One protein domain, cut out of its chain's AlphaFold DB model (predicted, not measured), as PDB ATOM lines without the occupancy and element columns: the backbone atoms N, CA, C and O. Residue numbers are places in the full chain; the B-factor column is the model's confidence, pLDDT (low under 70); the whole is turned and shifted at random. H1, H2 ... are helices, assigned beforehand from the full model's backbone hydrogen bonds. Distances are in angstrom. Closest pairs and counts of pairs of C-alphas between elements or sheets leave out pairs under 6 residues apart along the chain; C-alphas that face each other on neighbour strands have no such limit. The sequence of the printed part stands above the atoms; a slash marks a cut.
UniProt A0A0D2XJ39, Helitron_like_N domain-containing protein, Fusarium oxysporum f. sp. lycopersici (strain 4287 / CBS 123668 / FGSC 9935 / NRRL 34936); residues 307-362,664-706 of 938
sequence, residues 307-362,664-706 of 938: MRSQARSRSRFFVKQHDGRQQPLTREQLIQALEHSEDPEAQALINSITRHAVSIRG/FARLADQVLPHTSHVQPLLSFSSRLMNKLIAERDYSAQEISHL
ATOM      1  N   MET A 307     139.778 116.176 123.595       80.69
ATOM      2  CA  MET A 307     138.409 115.982 123.107       80.69
ATOM      3  C   MET A 307     137.379 116.088 124.238       80.69
ATOM      4  O   MET A 307     136.404 116.832 124.104       80.69
ATOM      5  N   ARG A 308     137.625 115.462 125.395       75.88
ATOM      6  CA  ARG A 308     136.755 115.602 126.572       75.88
ATOM      7  C   ARG A 308     136.765 117.007 127.158       75.88
ATOM      8  O   ARG A 308     135.712 117.506 127.554       75.88
ATOM      9  N   SER A 309     137.915 117.686 127.169       78.81
ATOM     10  CA  SER A 309     137.980 119.096 127.573       78.81
ATOM     11  C   SER A 309     137.092 119.961 126.680       78.81
ATOM     12  O   SER A 309     136.401 120.855 127.176       78.81
ATOM     13  N   GLN A 310     137.099 119.707 125.366       83.75
ATOM     14  CA  GLN A 310     136.239 120.409 124.419       83.75
ATOM     15  C   GLN A 310     134.768 120.084 124.675       83.75
ATOM     16  O   GLN A 310     133.994 121.016 124.883       83.75
ATOM     17  N   ALA A 311     134.393 118.803 124.756       80.06
ATOM     18  CA  ALA A 311     133.028 118.375 125.061       80.06
ATOM     19  C   ALA A 311     132.506 119.030 126.348       80.06
ATOM     20  O   ALA A 311     131.502 119.737 126.325       80.06
ATOM     21  N   ARG A 312     133.257 118.932 127.453       79.00
ATOM     22  CA  ARG A 312     132.888 119.539 128.739       79.00
ATOM     23  C   ARG A 312     132.736 121.054 128.645       79.00
ATOM     24  O   ARG A 312     131.786 121.608 129.195       79.00
ATOM     25  N   SER A 313     133.652 121.745 127.965       82.31
ATOM     26  CA  SER A 313     133.553 123.197 127.779       82.31
ATOM     27  C   SER A 313     132.295 123.586 126.997       82.31
ATOM     28  O   SER A 313     131.665 124.592 127.327       82.31
ATOM     29  N   ARG A 314     131.919 122.807 125.976       82.38
ATOM     30  CA  ARG A 314     130.733 123.057 125.142       82.38
ATOM     31  C   ARG A 314     129.439 122.732 125.876       82.38
ATOM     32  O   ARG A 314     128.509 123.531 125.814       82.38
ATOM     33  N   SER A 315     129.414 121.655 126.648       82.06
ATOM     34  CA  SER A 315     128.294 121.299 127.519       82.06
ATOM     35  C   SER A 315     128.058 122.338 128.613       82.06
ATOM     36  O   SER A 315     126.936 122.802 128.787       82.06
ATOM     37  N   ARG A 316     129.115 122.808 129.297       81.75
ATOM     38  CA  ARG A 316     129.004 123.906 130.285       81.75
ATOM     39  C   ARG A 316     128.444 125.176 129.663       81.75
ATOM     40  O   ARG A 316     127.649 125.869 130.293       81.75
ATOM     41  N   PHE A 317     128.872 125.480 128.443       76.12
ATOM     42  CA  PHE A 317     128.375 126.630 127.707       76.12
ATOM     43  C   PHE A 317     126.883 126.487 127.373       76.12
ATOM     44  O   PHE A 317     126.109 127.399 127.655       76.12
ATOM     45  N   PHE A 318     126.477 125.333 126.838       80.00
ATOM     46  CA  PHE A 318     125.081 125.024 126.539       80.00
ATOM     47  C   PHE A 318     124.186 125.160 127.780       80.00
ATOM     48  O   PHE A 318     123.182 125.862 127.729       80.00
ATOM     49  N   VAL A 319     124.586 124.571 128.910       80.69
ATOM     50  CA  VAL A 319     123.823 124.641 130.169       80.69
ATOM     51  C   VAL A 319     123.684 126.079 130.651       80.69
ATOM     52  O   VAL A 319     122.579 126.518 130.941       80.69
ATOM     53  N   LYS A 320     124.771 126.864 130.645       79.25
ATOM     54  CA  LYS A 320     124.712 128.287 131.020       79.25
ATOM     55  C   LYS A 320     123.744 129.076 130.128       79.25
ATOM     56  O   LYS A 320     123.072 129.985 130.605       79.25
ATOM     57  N   GLN A 321     123.682 128.749 128.837       69.81
ATOM     58  CA  GLN A 321     122.746 129.367 127.897       69.81
ATOM     59  C   GLN A 321     121.296 128.929 128.150       69.81
ATOM     60  O   GLN A 321     120.391 129.757 128.036       69.81
ATOM     61  N   HIS A 322     121.083 127.652 128.460       72.88
ATOM     62  CA  HIS A 322     119.774 127.086 128.766       72.88
ATOM     63  C   HIS A 322     119.212 127.682 130.063       72.88
ATOM     64  O   HIS A 322     118.149 128.294 130.040       72.88
ATOM     65  N   ASP A 323     119.982 127.628 131.150       73.62
ATOM     66  CA  ASP A 323     119.598 128.128 132.477       73.62
ATOM     67  C   ASP A 323     119.472 129.662 132.522       73.62
ATOM     68  O   ASP A 323     118.765 130.224 133.352       73.62
ATOM     69  N   GLY A 324     120.149 130.376 131.616       63.19
ATOM     70  CA  GLY A 324     119.972 131.822 131.457       63.19
ATOM     71  C   GLY A 324     118.662 132.217 130.761       63.19
ATOM     72  O   GLY A 324     118.291 133.389 130.785       63.19
ATOM     73  N   ARG A 325     117.979 131.267 130.109       61.19
ATOM     74  CA  ARG A 325     116.723 131.483 129.363       61.19
ATOM     75  C   ARG A 325     115.533 130.736 129.963       61.19
ATOM     76  O   ARG A 325     114.398 131.117 129.694       61.19
ATOM     77  N   GLN A 326     115.784 129.676 130.722       64.06
ATOM     78  CA  GLN A 326     114.795 128.773 131.300       64.06
ATOM     79  C   GLN A 326     115.206 128.385 132.722       64.06
ATOM     80  O   GLN A 326     116.350 128.584 133.119       64.06
ATOM     81  N   GLN A 327     114.278 127.831 133.504       67.00
ATOM     82  CA  GLN A 327     114.631 127.300 134.820       67.00
ATOM     83  C   GLN A 327     115.558 126.078 134.676       67.00
ATOM     84  O   GLN A 327     115.382 125.300 133.733       67.00
ATOM     85  N   PRO A 328     116.526 125.888 135.594       72.12
ATOM     86  CA  PRO A 328     117.366 124.697 135.603       72.12
ATOM     87  C   PRO A 328     116.516 123.425 135.671       72.12
ATOM     88  O   PRO A 328     115.677 123.282 136.561       72.12
ATOM     89  N   LEU A 329     116.742 122.501 134.738       73.94
ATOM     90  CA  LEU A 329     116.027 121.224 134.684       73.94
ATOM     91  C   LEU A 329     116.487 120.300 135.819       73.94
ATOM     92  O   LEU A 329     117.687 120.094 136.016       73.94
ATOM     93  N   THR A 330     115.532 119.708 136.537       78.12
ATOM     94  CA  THR A 330     115.788 118.579 137.450       78.12
ATOM     95  C   THR A 330     116.028 117.288 136.664       78.12
ATOM     96  O   THR A 330     115.746 117.213 135.465       78.12
ATOM     97  N   ARG A 331     116.572 116.254 137.317       77.25
ATOM     98  CA  ARG A 331     116.834 114.968 136.652       77.25
ATOM     99  C   ARG A 331     115.528 114.310 136.216       77.25
ATOM    100  O   ARG A 331     115.461 113.782 135.116       77.25
ATOM    101  N   GLU A 332     114.499 114.384 137.049       78.44
ATOM    102  CA  GLU A 332     113.178 113.811 136.797       78.44
ATOM    103  C   GLU A 332     112.505 114.505 135.607       78.44
ATOM    104  O   GLU A 332     112.012 113.830 134.712       78.44
ATOM    105  N   GLN A 333     112.583 115.839 135.532       77.81
ATOM    106  CA  GLN A 333     112.099 116.602 134.374       77.81
ATOM    107  C   GLN A 333     112.872 116.278 133.096       77.81
ATOM    108  O   GLN A 333     112.281 116.233 132.024       77.81
ATOM    109  N   LEU A 334     114.188 116.062 133.191       78.44
ATOM    110  CA  LEU A 334     115.002 115.690 132.038       78.44
ATOM    111  C   LEU A 334     114.664 114.280 131.539       78.44
ATOM    112  O   LEU A 334     114.597 114.075 130.333       78.44
ATOM    113  N   ILE A 335     114.442 113.330 132.454       78.25
ATOM    114  CA  ILE A 335     113.993 111.975 132.114       78.25
ATOM    115  C   ILE A 335     112.610 112.033 131.476       78.25
ATOM    116  O   ILE A 335     112.437 111.467 130.410       78.25
ATOM    117  N   GLN A 336     111.667 112.769 132.063       78.94
ATOM    118  CA  GLN A 336     110.322 112.931 131.510       78.94
ATOM    119  C   GLN A 336     110.346 113.582 130.117       78.94
ATOM    120  O   GLN A 336     109.667 113.125 129.205       78.94
ATOM    121  N   ALA A 337     111.169 114.618 129.920       72.69
ATOM    122  CA  ALA A 337     111.320 115.296 128.630       72.69
ATOM    123  C   ALA A 337     112.005 114.435 127.554       72.69
ATOM    124  O   ALA A 337     111.994 114.806 126.382       72.69
ATOM    125  N   LEU A 338     112.640 113.328 127.945       77.19
ATOM    126  CA  LEU A 338     113.357 112.404 127.064       77.19
ATOM    127  C   LEU A 338     112.799 110.973 127.143       77.19
ATOM    128  O   LEU A 338     113.421 110.060 126.613       77.19
ATOM    129  N   GLU A 339     111.642 110.776 127.784       69.94
ATOM    130  CA  GLU A 339     111.009 109.464 127.981       69.94
ATOM    131  C   GLU A 339     110.622 108.835 126.634       69.94
ATOM    132  O   GLU A 339     110.772 107.632 126.438       69.94
ATOM    133  N   HIS A 340     110.238 109.686 125.676       72.56
ATOM    134  CA  HIS A 340     110.112 109.363 124.260       72.56
ATOM    135  C   HIS A 340     111.094 110.240 123.478       72.56
ATOM    136  O   HIS A 340     110.784 111.358 123.069       72.56
ATOM    137  N   SER A 341     112.315 109.751 123.269       64.62
ATOM    138  CA  SER A 341     113.378 110.514 122.601       64.62
ATOM    139  C   SER A 341     113.052 110.915 121.156       64.62
ATOM    140  O   SER A 341     113.713 111.796 120.604       64.62
ATOM    141  N   GLU A 342     112.027 110.318 120.545       70.88
ATOM    142  CA  GLU A 342     111.508 110.657 119.215       70.88
ATOM    143  C   GLU A 342     110.522 111.839 119.212       70.88
ATOM    144  O   GLU A 342     110.247 112.394 118.146       70.88
ATOM    145  N   ASP A 343     110.047 112.282 120.381       76.62
ATOM    146  CA  ASP A 343     109.108 113.398 120.478       76.62
ATOM    147  C   ASP A 343     109.719 114.702 119.933       76.62
ATOM    148  O   ASP A 343     110.914 114.965 120.118       76.62
ATOM    149  N   PRO A 344     108.922 115.589 119.304       71.44
ATOM    150  CA  PRO A 344     109.429 116.841 118.739       71.44
ATOM    151  C   PRO A 344     110.180 117.728 119.746       71.44
ATOM    152  O   PRO A 344     111.155 118.390 119.381       71.44
ATOM    153  N   GLU A 345     109.752 117.741 121.010       71.56
ATOM    154  CA  GLU A 345     110.395 118.507 122.084       71.56
ATOM    155  C   GLU A 345     111.724 117.877 122.524       71.56
ATOM    156  O   GLU A 345     112.739 118.579 122.614       71.56
ATOM    157  N   ALA A 346     111.754 116.550 122.690       72.75
ATOM    158  CA  ALA A 346     112.965 115.782 122.970       72.75
ATOM    159  C   ALA A 346     114.003 115.969 121.851       72.75
ATOM    160  O   ALA A 346     115.161 116.324 122.097       72.75
ATOM    161  N   GLN A 347     113.567 115.849 120.596       72.50
ATOM    162  CA  GLN A 347     114.383 116.104 119.415       72.50
ATOM    163  C   GLN A 347     114.893 117.542 119.366       72.50
ATOM    164  O   GLN A 347     116.046 117.770 118.994       72.50
ATOM    165  N   ALA A 348     114.086 118.536 119.742       70.50
ATOM    166  CA  ALA A 348     114.536 119.923 119.790       70.50
ATOM    167  C   ALA A 348     115.674 120.115 120.806       70.50
ATOM    168  O   ALA A 348     116.675 120.767 120.483       70.50
ATOM    169  N   LEU A 349     115.564 119.505 121.992       74.31
ATOM    170  CA  LEU A 349     116.600 119.544 123.023       74.31
ATOM    171  C   LEU A 349     117.874 118.818 122.571       74.31
ATOM    172  O   LEU A 349     118.952 119.418 122.587       74.31
ATOM    173  N   ILE A 350     117.762 117.579 122.089       76.62
ATOM    174  CA  ILE A 350     118.892 116.782 121.588       76.62
ATOM    175  C   ILE A 350     119.607 117.527 120.455       76.62
ATOM    176  O   ILE A 350     120.821 117.730 120.501       76.62
ATOM    177  N   ASN A 351     118.859 118.028 119.469       72.38
ATOM    178  CA  ASN A 351     119.428 118.791 118.363       72.38
ATOM    179  C   ASN A 351     120.086 120.091 118.837       72.38
ATOM    180  O   ASN A 351     121.088 120.513 118.255       72.38
ATOM    181  N   SER A 352     119.567 120.735 119.887       73.38
ATOM    182  CA  SER A 352     120.203 121.922 120.466       73.38
ATOM    183  C   SER A 352     121.574 121.596 121.070       73.38
ATOM    184  O   SER A 352     122.532 122.308 120.777       73.38
ATOM    185  N   ILE A 353     121.706 120.477 121.795       77.50
ATOM    186  CA  ILE A 353     122.980 120.002 122.359       77.50
ATOM    187  C   ILE A 353     123.955 119.646 121.233       77.50
ATOM    188  O   ILE A 353     125.088 120.135 121.203       77.50
ATOM    189  N   THR A 354     123.504 118.861 120.255       78.25
ATOM    190  CA  THR A 354     124.312 118.412 119.114       78.25
ATOM    191  C   THR A 354     124.859 119.581 118.286       78.25
ATOM    192  O   THR A 354     125.994 119.528 117.810       78.25
ATOM    193  N   ARG A 355     124.124 120.699 118.168       75.62
ATOM    194  CA  ARG A 355     124.629 121.923 117.506       75.62
ATOM    195  C   ARG A 355     125.858 122.512 118.202       75.62
ATOM    196  O   ARG A 355     126.722 123.067 117.525       75.62
ATOM    197  N   HIS A 356     125.988 122.375 119.522       78.25
ATOM    198  CA  HIS A 356     127.188 122.826 120.237       78.25
ATOM    199  C   HIS A 356     128.406 121.917 119.990       78.25
ATOM    200  O   HIS A 356     129.546 122.385 120.102       78.25
ATOM    201  N   ALA A 357     128.189 120.665 119.570       76.69
ATOM    202  CA  ALA A 357     129.245 119.717 119.214       76.69
ATOM    203  C   ALA A 357     129.872 119.972 117.826       76.69
ATOM    204  O   ALA A 357     130.948 119.454 117.549       76.69
ATOM    205  N   VAL A 358     129.287 120.839 116.982       78.44
ATOM    206  CA  VAL A 358     129.803 121.188 115.633       78.44
ATOM    207  C   VAL A 358     131.257 121.683 115.648       78.44
ATOM    208  O   VAL A 358     131.986 121.528 114.672       78.44
ATOM    209  N   SER A 359     131.697 122.284 116.755       78.38
ATOM    210  CA  SER A 359     133.075 122.771 116.919       78.38
ATOM    211  C   SER A 359     134.110 121.678 117.226       78.38
ATOM    212  O   SER A 359     135.309 121.937 117.118       78.38
ATOM    213  N   ILE A 360     133.665 120.474 117.597       84.56
ATOM    214  CA  ILE A 360     134.531 119.344 117.938       84.56
ATOM    215  C   ILE A 360     134.904 118.629 116.640       84.56
ATOM    216  O   ILE A 360     134.080 117.958 116.013       84.56
ATOM    217  N   ARG A 361     136.149 118.823 116.200       87.12
ATOM    218  CA  ARG A 361     136.628 118.349 114.895       87.12
ATOM    219  C   ARG A 361     136.573 116.824 114.800       87.12
ATOM    220  O   ARG A 361     136.957 116.141 115.739       87.12
ATOM    221  N   GLY A 362     136.162 116.317 113.640       80.44
ATOM    222  CA  GLY A 362     136.106 114.878 113.361       80.44
ATOM    223  C   GLY A 362     134.813 114.186 113.808       80.44
ATOM    224  O   GLY A 362     134.629 113.017 113.485       80.44
ATOM    225  N   PHE A 664     120.543 110.328 116.868       77.31
ATOM    226  CA  PHE A 664     120.835 111.084 118.094       77.31
ATOM    227  C   PHE A 664     119.876 110.725 119.244       77.31
ATOM    228  O   PHE A 664     120.282 110.798 120.398       77.31
ATOM    229  N   ALA A 665     118.647 110.298 118.919       75.25
ATOM    230  CA  ALA A 665     117.671 109.747 119.860       75.25
ATOM    231  C   ALA A 665     118.217 108.513 120.591       75.25
ATOM    232  O   ALA A 665     118.347 108.532 121.808       75.25
ATOM    233  N   ARG A 666     118.671 107.494 119.850       79.00
ATOM    234  CA  ARG A 666     119.218 106.267 120.454       79.00
ATOM    235  C   ARG A 666     120.451 106.522 121.315       79.00
ATOM    236  O   ARG A 666     120.608 105.907 122.364       79.00
ATOM    237  N   LEU A 667     121.311 107.455 120.906       75.06
ATOM    238  CA  LEU A 667     122.464 107.852 121.721       75.06
ATOM    239  C   LEU A 667     122.034 108.557 123.011       75.06
ATOM    240  O   LEU A 667     122.649 108.351 124.055       75.06
ATOM    241  N   ALA A 668     120.992 109.389 122.945       77.81
ATOM    242  CA  ALA A 668     120.396 110.004 124.124       77.81
ATOM    243  C   ALA A 668     119.818 108.938 125.066       77.81
ATOM    244  O   ALA A 668     120.118 108.993 126.258       77.81
ATOM    245  N   ASP A 669     119.107 107.939 124.539       80.38
ATOM    246  CA  ASP A 669     118.525 106.838 125.320       80.38
ATOM    247  C   ASP A 669     119.591 106.015 126.052       80.38
ATOM    248  O   ASP A 669     119.434 105.695 127.227       80.38
ATOM    249  N   GLN A 670     120.725 105.733 125.403       76.75
ATOM    250  CA  GLN A 670     121.854 105.029 126.031       76.75
ATOM    251  C   GLN A 670     122.511 105.839 127.160       76.75
ATOM    252  O   GLN A 670     123.067 105.279 128.105       76.75
ATOM    253  N   VAL A 671     122.492 107.170 127.058       78.38
ATOM    254  CA  VAL A 671     123.155 108.071 128.008       78.38
ATOM    255  C   VAL A 671     122.248 108.442 129.183       78.38
ATOM    256  O   VAL A 671     122.744 108.629 130.300       78.38
ATOM    257  N   LEU A 672     120.939 108.553 128.948       80.50
ATOM    258  CA  LEU A 672     119.956 109.058 129.903       80.50
ATOM    259  C   LEU A 672     120.010 108.350 131.276       80.50
ATOM    260  O   LEU A 672     120.088 109.077 132.277       80.50
ATOM    261  N   PRO A 673     120.099 107.001 131.372       78.81
ATOM    262  CA  PRO A 673     120.165 106.287 132.653       78.81
ATOM    263  C   PRO A 673     121.349 106.699 133.537       78.81
ATOM    264  O   PRO A 673     121.263 106.649 134.765       78.81
ATOM    265  N   HIS A 674     122.447 107.157 132.930       73.56
ATOM    266  CA  HIS A 674     123.706 107.490 133.608       73.56
ATOM    267  C   HIS A 674     123.840 108.978 133.950       73.56
ATOM    268  O   HIS A 674     124.921 109.465 134.301       73.56
ATOM    269  N   THR A 675     122.747 109.729 133.837       77.00
ATOM    270  CA  THR A 675     122.726 111.156 134.154       77.00
ATOM    271  C   THR A 675     122.757 111.383 135.665       77.00
ATOM    272  O   THR A 675     121.899 110.889 136.399       77.00
ATOM    273  N   SER A 676     123.737 112.172 136.121       75.69
ATOM    274  CA  SER A 676     123.894 112.585 137.521       75.69
ATOM    275  C   SER A 676     122.682 113.369 138.035       75.69
ATOM    276  O   SER A 676     122.109 114.180 137.310       75.69
ATOM    277  N   HIS A 677     122.347 113.201 139.316       74.81
ATOM    278  CA  HIS A 677     121.371 114.053 140.012       74.81
ATOM    279  C   HIS A 677     121.898 115.480 140.238       74.81
ATOM    280  O   HIS A 677     121.128 116.431 140.338       74.81
ATOM    281  N   VAL A 678     123.222 115.642 140.294       70.50
ATOM    282  CA  VAL A 678     123.891 116.935 140.452       70.50
ATOM    283  C   VAL A 678     124.226 117.489 139.069       70.50
ATOM    284  O   VAL A 678     125.024 116.893 138.344       70.50
ATOM    285  N   GLN A 679     123.632 118.635 138.717       76.50
ATOM    286  CA  GLN A 679     123.730 119.264 137.388       76.50
ATOM    287  C   GLN A 679     123.358 118.298 136.238       76.50
ATOM    288  O   GLN A 679     124.185 118.035 135.357       76.50
ATOM    289  N   PRO A 680     122.117 117.774 136.213       81.69
ATOM    290  CA  PRO A 680     121.703 116.710 135.294       81.69
ATOM    291  C   PRO A 680     121.888 117.089 133.823       81.69
ATOM    292  O   PRO A 680     122.480 116.325 133.065       81.69
ATOM    293  N   LEU A 681     121.505 118.306 133.424       81.19
ATOM    294  CA  LEU A 681     121.661 118.763 132.040       81.19
ATOM    295  C   LEU A 681     123.134 118.821 131.599       81.19
ATOM    296  O   LEU A 681     123.458 118.498 130.454       81.19
ATOM    297  N   LEU A 682     124.051 119.185 132.504       80.62
ATOM    298  CA  LEU A 682     125.491 119.187 132.228       80.62
ATOM    299  C   LEU A 682     126.039 117.769 132.082       80.62
ATOM    300  O   LEU A 682     126.833 117.508 131.175       80.62
ATOM    301  N   SER A 683     125.618 116.869 132.969       78.62
ATOM    302  CA  SER A 683     125.984 115.456 132.918       78.62
ATOM    303  C   SER A 683     125.507 114.822 131.612       78.62
ATOM    304  O   SER A 683     126.311 114.227 130.897       78.62
ATOM    305  N   PHE A 684     124.229 114.993 131.273       82.38
ATOM    306  CA  PHE A 684     123.624 114.447 130.062       82.38
ATOM    307  C   PHE A 684     124.296 114.988 128.796       82.38
ATOM    308  O   PHE A 684     124.784 114.215 127.976       82.38
ATOM    309  N   SER A 685     124.422 116.315 128.668       81.94
ATOM    310  CA  SER A 685     125.050 116.933 127.490       81.94
ATOM    311  C   SER A 685     126.518 116.534 127.319       81.94
ATOM    312  O   SER A 685     126.949 116.251 126.204       81.94
ATOM    313  N   SER A 686     127.300 116.467 128.404       78.12
ATOM    314  CA  SER A 686     128.700 116.016 128.348       78.12
ATOM    315  C   SER A 686     128.809 114.555 127.925       78.12
ATOM    316  O   SER A 686     129.632 114.238 127.068       78.12
ATOM    317  N   ARG A 687     127.960 113.676 128.471       77.38
ATOM    318  CA  ARG A 687     127.955 112.259 128.098       77.38
ATOM    319  C   ARG A 687     127.524 112.056 126.643       77.38
ATOM    320  O   ARG A 687     128.204 111.338 125.920       77.38
ATOM    321  N   LEU A 688     126.489 112.758 126.177       79.62
ATOM    322  CA  LEU A 688     126.055 112.707 124.779       79.62
ATOM    323  C   LEU A 688     127.174 113.155 123.824       79.62
ATOM    324  O   LEU A 688     127.472 112.462 122.856       79.62
ATOM    325  N   MET A 689     127.854 114.271 124.118       79.38
ATOM    326  CA  MET A 689     128.995 114.728 123.311       79.38
ATOM    327  C   MET A 689     130.171 113.744 123.335       79.38
ATOM    328  O   MET A 689     130.811 113.543 122.305       79.38
ATOM    329  N   ASN A 690     130.447 113.108 124.475       74.75
ATOM    330  CA  ASN A 690     131.476 112.074 124.567       74.75
ATOM    331  C   ASN A 690     131.116 110.836 123.729       74.75
ATOM    332  O   ASN A 690     131.992 110.320 123.036       74.75
ATOM    333  N   LYS A 691     129.840 110.415 123.711       76.12
ATOM    334  CA  LYS A 691     129.372 109.322 122.841       76.12
ATOM    335  C   LYS A 691     129.566 109.663 121.362       76.12
ATOM    336  O   LYS A 691     130.052 108.824 120.618       76.12
ATOM    337  N   LEU A 692     129.283 110.908 120.955       75.19
ATOM    338  CA  LEU A 692     129.499 111.382 119.576       75.19
ATOM    339  C   LEU A 692     130.964 111.322 119.131       75.19
ATOM    340  O   LEU A 692     131.252 111.079 117.963       75.19
ATOM    341  N   ILE A 693     131.897 111.580 120.044       74.62
ATOM    342  CA  ILE A 693     133.331 111.489 119.751       74.62
ATOM    343  C   ILE A 693     133.754 110.021 119.614       74.62
ATOM    344  O   ILE A 693     134.586 109.727 118.761       74.62
ATOM    345  N   ALA A 694     133.149 109.129 120.402       69.38
ATOM    346  CA  ALA A 694     133.411 107.690 120.422       69.38
ATOM    347  C   ALA A 694     132.654 106.878 119.347       69.38
ATOM    348  O   ALA A 694     132.795 105.660 119.301       69.38
ATOM    349  N   GLU A 695     131.864 107.513 118.468       69.44
ATOM    350  CA  GLU A 695     131.148 106.830 117.368       69.44
ATOM    351  C   GLU A 695     132.097 106.125 116.378       69.44
ATOM    352  O   GLU A 695     131.671 105.229 115.645       69.44
ATOM    353  N   ARG A 696     133.373 106.531 116.332       65.06
ATOM    354  CA  ARG A 696     134.381 105.986 115.418       65.06
ATOM    355  C   ARG A 696     135.759 105.869 116.054       65.06
ATOM    356  O   ARG A 696     136.059 106.519 117.054       65.06
ATOM    357  N   ASP A 697     136.590 105.065 115.407       64.06
ATOM    358  CA  ASP A 697     137.985 104.864 115.773       64.06
ATOM    359  C   ASP A 697     138.858 105.941 115.098       64.06
ATOM    360  O   ASP A 697     138.539 106.417 114.013       64.06
ATOM    361  N   TYR A 698     139.966 106.336 115.732       73.19
ATOM    362  CA  TYR A 698     140.916 107.305 115.166       73.19
ATOM    363  C   TYR A 698     142.281 106.644 114.982       73.19
ATOM    364  O   TYR A 698     142.816 106.045 115.918       73.19
ATOM    365  N   SER A 699     142.874 106.798 113.797       74.06
ATOM    366  CA  SER A 699     144.219 106.280 113.513       74.06
ATOM    367  C   SER A 699     145.319 107.120 114.178       74.06
ATOM    368  O   SER A 699     145.140 108.302 114.482       74.06
ATOM    369  N   ALA A 700     146.514 106.545 114.347       77.88
ATOM    370  CA  ALA A 700     147.661 107.266 114.901       77.88
ATOM    371  C   ALA A 700     148.064 108.496 114.060       77.88
ATOM    372  O   ALA A 700     148.442 109.532 114.620       77.88
ATOM    373  N   GLN A 701     147.974 108.408 112.726       84.44
ATOM    374  CA  GLN A 701     148.239 109.550 111.846       84.44
ATOM    375  C   GLN A 701     147.133 110.604 111.949       84.44
ATOM    376  O   GLN A 701     147.446 111.791 111.990       84.44
ATOM    377  N   GLU A 702     145.863 110.203 112.058       86.56
ATOM    378  CA  GLU A 702     144.749 111.137 112.251       86.56
ATOM    379  C   GLU A 702     144.861 111.890 113.579       86.56
ATOM    380  O   GLU A 702     144.767 113.116 113.613       86.56
ATOM    381  N   ILE A 703     145.132 111.184 114.677       86.56
ATOM    382  CA  ILE A 703     145.372 111.816 115.976       86.56
ATOM    383  C   ILE A 703     146.546 112.780 115.882       86.56
ATOM    384  O   ILE A 703     146.454 113.908 116.362       86.56
ATOM    385  N   SER A 704     147.631 112.376 115.222       90.75
ATOM    386  CA  SER A 704     148.779 113.258 115.030       90.75
ATOM    387  C   SER A 704     148.408 114.500 114.217       90.75
ATOM    388  O   SER A 704     148.782 115.605 114.598       90.75
ATOM    389  N   HIS A 705     147.611 114.357 113.154       92.75
ATOM    390  CA  HIS A 705     147.066 115.472 112.370       92.75
ATOM    391  C   HIS A 705     146.237 116.413 113.243       92.75
ATOM    392  O   HIS A 705     146.379 117.640 113.178       92.75
ATOM    393  N   LEU A 706     145.404 115.843 114.117       91.69
ATOM    394  CA  LEU A 706     144.554 116.600 115.015       91.69
ATOM    395  C   LEU A 706     145.376 117.353 116.076       91.69
ATOM    396  O   LEU A 706     145.174 118.559 116.253       91.69
TER     397      LEU A 706
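Overview. This is residues 307 to 362 and 664 to 706 of the 938 residues of the protein "Helitron_like_N domain-containing protein" of Fusarium oxysporum f. sp. lycopersici (strain 4287 / CBS 123668 / FGSC 9935 / NRRL 34936) (UniProt A0A0D2XJ39). H5 runs through the middle of crossed H1, H3 and H4, H2 at its first end and H6 beyond its last. The printed part, 99 residues with six named helices, is all helix. It is compact, radius of gyration of the C-alphas 13.8 A, spanning 43 by 26 by 22 A.

Arrangement. H1, residues 307 to 323, touches H5, residues 680 to 693; C-alphas 315 and 686 are closest, 5.4 A. H2, residues 331 to 337, touches H5 at 680 to 681 alone. H3, residues 344 to 357, touches H4, residues 664 to 674, about perpendicular at 88 degrees, with 347 to 351 alone; C-alphas 350 and 664 are closest, 7.0 A. Every O i to N i+4 pair is within hydrogen-bond range except in H3, 8 of 10, and H4, 5 of 7.

Along the chain. H1, 24.3 A long, begins at (138.409, 115.982, 123.107); H6, residues 700 to 706, touches no helix and ends at (144.554, 116.600, 115.015).

Size, cuts and confidence. Residues 363 to 663 are cut out, a 16.4 A C-alpha gap; 11 residues are under pLDDT 70.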